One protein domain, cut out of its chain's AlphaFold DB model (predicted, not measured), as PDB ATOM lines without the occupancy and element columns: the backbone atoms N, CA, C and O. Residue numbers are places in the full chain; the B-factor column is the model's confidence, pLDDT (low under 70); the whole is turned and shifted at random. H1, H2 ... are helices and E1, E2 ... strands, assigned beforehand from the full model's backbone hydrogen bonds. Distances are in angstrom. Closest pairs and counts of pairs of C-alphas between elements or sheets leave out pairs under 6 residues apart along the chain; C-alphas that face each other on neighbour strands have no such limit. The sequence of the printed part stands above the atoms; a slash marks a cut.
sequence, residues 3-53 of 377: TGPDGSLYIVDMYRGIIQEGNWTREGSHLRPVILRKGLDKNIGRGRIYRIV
ATOM      1  N   THR A   3      32.296  14.957  -0.432       91.38
ATOM      2  CA  THR A   3      33.392  15.258  -1.368       91.38
ATOM      3  C   THR A   3      34.313  16.328  -0.774       91.38
ATOM      4  O   THR A   3      33.833  17.349  -0.272       91.38
ATOM      5  N   GLY A   4      35.623  16.075  -0.791       92.31
ATOM      6  CA  GLY A   4      36.659  17.005  -0.344       92.31
ATOM      7  C   GLY A   4      37.130  17.968  -1.443       92.31
ATOM      8  O   GLY A   4      36.751  17.814  -2.605       92.31
ATOM      9  N   PRO A   5      37.969  18.965  -1.104       93.06
ATOM     10  CA  PRO A   5      38.521  19.942  -2.057       93.06
ATOM     11  C   PRO A   5      39.455  19.332  -3.115       93.06
ATOM     12  O   PRO A   5      39.754  19.946  -4.127       93.06
ATOM     13  N   ASP A   6      39.917  18.117  -2.897       92.94
ATOM     14  CA  ASP A   6      40.788  17.345  -3.781       92.94
ATOM     15  C   ASP A   6      40.012  16.414  -4.733       92.94
ATOM     16  O   ASP A   6      40.624  15.638  -5.457       92.94
ATOM     17  N   GLY A   7      38.674  16.433  -4.686       91.00
ATOM     18  CA  GLY A   7      37.805  15.544  -5.466       91.00
ATOM     19  C   GLY A   7      37.589  14.155  -4.854       91.00
ATOM     20  O   GLY A   7      36.794  13.379  -5.377       91.00
ATOM     21  N   SER A   8      38.229  13.838  -3.725       93.81
ATOM     22  CA  SER A   8      38.101  12.539  -3.049       93.81
ATOM     23  C   SER A   8      36.846  12.463  -2.169       93.81
ATOM     24  O   SER A   8      36.333  13.481  -1.693       93.81
ATOM     25  N   LEU A   9      36.360  11.249  -1.887       93.75
ATOM     26  CA  LEU A   9      35.253  11.024  -0.954       93.75
ATOM     27  C   LEU A   9      35.791  10.820   0.466       93.75
ATOM     28  O   LEU A   9      36.472   9.838   0.754       93.75
ATOM     29  N   TYR A  10      35.438  11.722   1.378       93.81
ATOM     30  CA  TYR A  10      35.816  11.629   2.784       93.81
ATOM     31  C   TYR A  10      34.717  10.956   3.607       93.81
ATOM     32  O   TYR A  10      33.547  11.367   3.598       93.81
ATOM     33  N   ILE A  11      35.110   9.937   4.368       95.00
ATOM     34  CA  ILE A  11      34.271   9.253   5.352       95.00
ATOM     35  C   ILE A  11      34.885   9.470   6.726       95.00
ATOM     36  O   ILE A  11      36.022   9.083   6.985       95.00
ATOM     37  N   VAL A  12      34.112  10.084   7.613       92.31
ATOM     38  CA  VAL A  12      34.464  10.177   9.027       92.31
ATOM     39  C   VAL A  12      33.799   9.013   9.733       92.31
ATOM     40  O   VAL A  12      32.573   8.916   9.744       92.31
ATOM     41  N   ASP A  13      34.616   8.151  10.314       90.12
ATOM     42  CA  ASP A  13      34.166   7.055  11.151       90.12
ATOM     43  C   ASP A  13      34.497   7.375  12.611       90.12
ATOM     44  O   ASP A  13      35.660   7.565  12.980       90.12
ATOM     45  N   MET A  14      33.464   7.492  13.446       86.75
ATOM     46  CA  MET A  14      33.593   7.869  14.849       86.75
ATOM     47  C   MET A  14      33.381   6.649  15.747       86.75
ATOM     48  O   MET A  14      32.268   6.364  16.184       86.75
ATOM     49  N   TYR A  15      34.474   5.986  16.128       86.00
ATOM     50  CA  TYR A  15      34.446   4.945  17.156       86.00
ATOM     51  C   TYR A  15      34.661   5.538  18.542       86.00
ATOM     52  O   TYR A  15      35.791   5.838  18.942       86.00
ATOM     53  N   ARG A  16      33.570   5.657  19.299       89.44
ATOM     54  CA  ARG A  16      33.619   5.974  20.727       89.44
ATOM     55  C   ARG A  16      32.618   5.147  21.520       89.44
ATOM     56  O   ARG A  16      31.517   4.898  21.048       89.44
ATOM     57  N   GLY A  17      32.983   4.744  22.735       89.31
ATOM     58  CA  GLY A  17      32.114   3.901  23.569       89.31
ATOM     59  C   GLY A  17      30.927   4.636  24.200       89.31
ATOM     60  O   GLY A  17      29.998   3.993  24.679       89.31
ATOM     61  N   ILE A  18      30.928   5.971  24.194       90.56
ATOM     62  CA  ILE A  18      29.875   6.800  24.794       90.56
ATOM     63  C   ILE A  18      29.385   7.815  23.762       90.56
ATOM     64  O   ILE A  18      30.106   8.769  23.503       90.56
ATOM     65  N   ILE A  19      28.177   7.667  23.214       87.88
ATOM     66  CA  ILE A  19      27.565   8.636  22.268       87.88
ATOM     67  C   ILE A  19      26.569   9.582  22.979       87.88
ATOM     68  O   ILE A  19      26.029  10.502  22.377       87.88
ATOM     69  N   GLN A  20      26.361   9.404  24.288       88.88
ATOM     70  CA  GLN A  20      25.436  10.224  25.073       88.88
ATOM     71  C   GLN A  20      26.001  11.588  25.478       88.88
ATOM     72  O   GLN A  20      27.210  11.757  25.649       88.88
ATOM     73  N   GLU A  21      25.095  12.543  25.685       84.88
ATOM     74  CA  GLU A  21      25.415  13.875  26.197       84.88
ATOM     75  C   GLU A  21      26.070  13.794  27.592       84.88
ATOM     76  O   GLU A  21      25.717  12.962  28.436       84.88
ATOM     77  N   GLY A  22      27.045  14.677  27.839       85.44
ATOM     78  CA  GLY A  22      27.899  14.648  29.031       85.44
ATOM     79  C   GLY A  22      27.127  14.649  30.354       85.44
ATOM     80  O   GLY A  22      27.521  13.967  31.301       85.44
ATOM     81  N   ASN A  23      25.977  15.326  30.411       88.19
ATOM     82  CA  ASN A  23      25.183  15.441  31.637       88.19
ATOM     83  C   ASN A  23      24.621  14.088  32.123       88.19
ATOM     84  O   ASN A  23      24.491  13.864  33.324       88.19
ATOM     85  N   TRP A  24      24.363  13.149  31.206       89.06
ATOM     86  CA  TRP A  24      23.869  11.807  31.533       89.06
ATOM     87  C   TRP A  24      24.982  10.824  31.890       89.06
ATOM     88  O   TRP A  24      24.708   9.730  32.379       89.06
ATOM     89  N   THR A  25      26.243  11.194  31.665       93.06
ATOM     90  CA  THR A  25      27.407  10.301  31.785       93.06
ATOM     91  C   THR A  25      28.427  10.759  32.827       93.06
ATOM     92  O   THR A  25      29.416  10.060  33.055       93.06
ATOM     93  N   ARG A  26      28.167  11.898  33.483       93.19
ATOM     94  CA  ARG A  26      28.955  12.449  34.595       93.19
ATOM     95  C   ARG A  26      28.951  11.543  35.827       93.19
ATOM     96  O   ARG A  26      28.101  10.669  35.979       93.19
ATOM     97  N   GLU A  27      29.880  11.781  36.743       92.06
ATOM     98  CA  GLU A  27      29.905  11.075  38.026       92.06
ATOM     99  C   GLU A  27      28.615  11.287  38.828       92.06
ATOM    100  O   GLU A  27      28.002  12.352  38.784       92.06
ATOM    101  N   GLY A  28      28.153  10.225  39.492       92.25
ATOM    102  CA  GLY A  28      26.858  10.197  40.177       92.25
ATOM    103  C   GLY A  28      25.639  10.023  39.262       92.25
ATOM    104  O   GLY A  28      24.529   9.873  39.766       92.25
ATOM    105  N   SER A  29      25.801  10.007  37.932       93.94
ATOM    106  CA  SER A  29      24.684   9.708  37.033       93.94
ATOM    107  C   SER A  29      24.314   8.223  37.061       93.94
ATOM    108  O   SER A  29      25.155   7.352  37.292       93.94
ATOM    109  N   HIS A  30      23.057   7.924  36.728       92.38
ATOM    110  CA  HIS A  30      22.563   6.550  36.616       92.38
ATOM    111  C   HIS A  30      23.390   5.687  35.641       92.38
ATOM    112  O   HIS A  30      23.592   4.498  35.879       92.38
ATOM    113  N   LEU A  31      23.910   6.278  34.557       93.88
ATOM    114  CA  LEU A  31      24.659   5.544  33.531       93.88
ATOM    115  C   LEU A  31      26.144   5.372  33.865       93.88
ATOM    116  O   LEU A  31      26.777   4.462  33.323       93.88
ATOM    117  N   ARG A  32      26.723   6.194  34.752       94.50
ATOM    118  CA  ARG A  32      28.162   6.150  35.062       94.50
ATOM    119  C   ARG A  32      28.638   4.771  35.537       94.50
ATOM    120  O   ARG A  32      29.639   4.299  34.992       94.50
ATOM    121  N   PRO A  33      27.943   4.063  36.451       95.81
ATOM    122  CA  PRO A  33      28.363   2.725  36.864       95.81
ATOM    123  C   PRO A  33      28.360   1.713  35.713       95.81
ATOM    124  O   PRO A  33      29.201   0.818  35.676       95.81
ATOM    125  N   VAL A  34      27.431   1.834  34.759       94.38
ATOM    126  CA  VAL A  34      27.366   0.950  33.583       94.38
ATOM    127  C   VAL A  34      28.509   1.253  32.619       94.38
ATOM    128  O   VAL A  34      29.168   0.326  32.149       94.38
ATOM    129  N   ILE A  35      28.765   2.540  32.368       95.00
ATOM    130  CA  ILE A  35      29.854   3.023  31.512       95.00
ATOM    131  C   ILE A  35      31.196   2.472  31.992       95.00
ATOM    132  O   ILE A  35      31.905   1.852  31.201       95.00
ATOM    133  N   LEU A  36      31.495   2.630  33.285       95.44
ATOM    134  CA  LEU A  36      32.751   2.169  33.878       95.44
ATOM    135  C   LEU A  36      32.851   0.639  33.888       95.44
ATOM    136  O   LEU A  36      33.876   0.084  33.501       95.44
ATOM    137  N   ARG A  37      31.769  -0.059  34.262       96.56
ATOM    138  CA  ARG A  37      31.727  -1.532  34.294       96.56
ATOM    139  C   ARG A  37      31.991  -2.150  32.924       96.56
ATOM    140  O   ARG A  37      32.670  -3.164  32.835       96.56
ATOM    141  N   LYS A  38      31.447  -1.549  31.864       95.06
ATOM    142  CA  LYS A  38      31.642  -1.997  30.479       95.06
ATOM    143  C   LYS A  38      32.894  -1.398  29.818       95.06
ATOM    144  O   LYS A  38      33.159  -1.712  28.662       95.06
ATOM    145  N   GLY A  39      33.642  -0.537  30.513       93.88
ATOM    146  CA  GLY A  39      34.831   0.139  29.984       93.88
ATOM    147  C   GLY A  39      34.552   1.023  28.764       93.88
ATOM    148  O   GLY A  39      35.419   1.180  27.906       93.88
ATOM    149  N   LEU A  40      33.337   1.566  28.644       92.88
ATOM    150  CA  LEU A  40      32.922   2.354  27.479       92.88
ATOM    151  C   LEU A  40      33.675   3.686  27.381       92.88
ATOM    152  O   LEU A  40      33.924   4.182  26.285       92.88
ATOM    153  N   ASP A  41      34.078   4.236  28.519       91.12
ATOM    154  CA  ASP A  41      34.921   5.425  28.654       91.12
ATOM    155  C   ASP A  41      36.335   5.234  28.089       91.12
ATOM    156  O   ASP A  41      36.959   6.200  27.660       91.12
ATOM    157  N   LYS A  42      36.821   3.990  28.017       92.00
ATOM    158  CA  LYS A  42      38.155   3.664  27.487       92.00
ATOM    159  C   LYS A  42      38.198   3.622  25.959       92.00
ATOM    160  O   LYS A  42      39.273   3.641  25.361       92.00
ATOM    161  N   ASN A  43      37.041   3.557  25.304       88.88
ATOM    162  CA  ASN A  43      36.938   3.537  23.849       88.88
ATOM    163  C   ASN A  43      36.918   4.974  23.313       88.88
ATOM    164  O   ASN A  43      35.866   5.482  22.934       88.88
ATOM    165  N   ILE A  44      38.084   5.620  23.302       88.56
ATOM    166  CA  ILE A  44      38.323   6.962  22.749       88.56
ATOM    167  C   ILE A  44      39.457   6.919  21.718       88.56
ATOM    168  O   ILE A  44      40.246   5.976  21.701       88.56
ATOM    169  N   GLY A  45      39.531   7.917  20.832       86.81
ATOM    170  CA  GLY A  45      40.637   8.051  19.868       86.81
ATOM    171  C   GLY A  45      40.686   6.979  18.772       86.81
ATOM    172  O   GLY A  45      41.661   6.897  18.039       86.81
ATOM    173  N   ARG A  46      39.638   6.161  18.634       87.31
ATOM    174  CA  ARG A  46      39.553   5.113  17.606       87.31
ATOM    175  C   ARG A  46      38.892   5.600  16.318       87.31
ATOM    176  O   ARG A  46      38.619   4.783  15.447       87.31
ATOM    177  N   GLY A  47      38.575   6.886  16.192       90.00
ATOM    178  CA  GLY A  47      38.003   7.423  14.961       90.00
ATOM    179  C   GLY A  47      38.995   7.368  13.797       90.00
ATOM    180  O   GLY A  47      40.206   7.353  14.009       90.00
ATOM    181  N   ARG A  48      38.482   7.315  12.569       93.19
ATOM    182  CA  ARG A  48      39.280   7.403  11.342       93.19
ATOM    183  C   ARG A  48      38.650   8.411  10.398       93.19
ATOM    184  O   ARG A  48      37.432   8.571  10.364       93.19
ATOM    185  N   ILE A  49      39.495   9.061   9.614       93.19
ATOM    186  CA  ILE A  49      39.074   9.801   8.431       93.19
ATOM    187  C   ILE A  49      39.609   9.006   7.248       93.19
ATOM    188  O   ILE A  49      40.816   8.960   7.025       93.19
ATOM    189  N   TYR A  50      38.713   8.339   6.532       94.69
ATOM    190  CA  TYR A  50      39.046   7.654   5.295       94.69
ATOM    191  C   TYR A  50      38.917   8.641   4.142       94.69
ATOM    192  O   TYR A  50      37.886   9.300   3.999       94.69
ATOM    193  N   ARG A  51      39.964   8.726   3.324       94.50
ATOM    194  CA  ARG A  51      39.970   9.427   2.041       94.50
ATOM    195  C   ARG A  51      39.927   8.363   0.953       94.50
ATOM    196  O   ARG A  51      40.910   7.655   0.758       94.50
ATOM    197  N   ILE A  52      38.781   8.221   0.303       94.50
ATOM    198  CA  ILE A  52      38.589   7.283  -0.801       94.50
ATOM    199  C   ILE A  52      38.891   8.031  -2.097       94.50
ATOM    200  O   ILE A  52      38.266   9.055  -2.386       94.50
ATOM    201  N   VAL A  53      39.859   7.510  -2.844       94.62
ATOM    202  CA  VAL A  53      40.350   8.063  -4.108       94.62
ATOM    203  C   VAL A  53      39.989   7.078  -5.213       94.62
ATOM    204  O   VAL A  53      40.202   5.879  -5.046       94.62
TER     205      VAL A  53
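This is residues 3 to 53 of the 377 residues of the protein "C-type cytochrome" of Arenibacter sp (UniProt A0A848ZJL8). With little regular structure, this is a long, thin loop of chain: a two-strand ribbon, E1 beside E2, at one end, two short helices, H1 and H2, at the other, and residues 14 to 21 and 38 to 47 running between. Of 51 printed residues, only 20 are in the named elements, in order E1, H1, H2, E2; the class is mixed, the sheet antiparallel. It is extended, radius of gyration of the C-alphas 15.7 A, spanning 47 by 18 by 10 A.

Find C-alpha 9 at (35.253, 11.024, -0.954); E1 runs from there to residue 13, 12.8 A. E2, residues 48 to 52, covers 12.2 A and ends at (38.589, 7.283, -0.801). Look at residues 32 to 37 for H2, 8.5 A, and 22 to 25 for H1, 5.2 A.

E1 and E2 are antiparallel at 161 degrees; look at N 11 and O 50, within hydrogen-bond range at 2.9 A. H1 and H2 only just touch, only at the corner, with 3 pairs of C-alphas within 8 A; the closest, Thr 25 and Arg 32, are 5.3 A apart. E1 and H2 are apart, as are H1 and E2. In H2 every O i to N i+4 pair is within hydrogen-bond range; H1 is too short for one.

The C-alphas farthest apart, Gly 7 and Gly 28, are 47.2 A apart. The printed part has no cut, its three links are short, and no printed residue is under 70 in pLDDT.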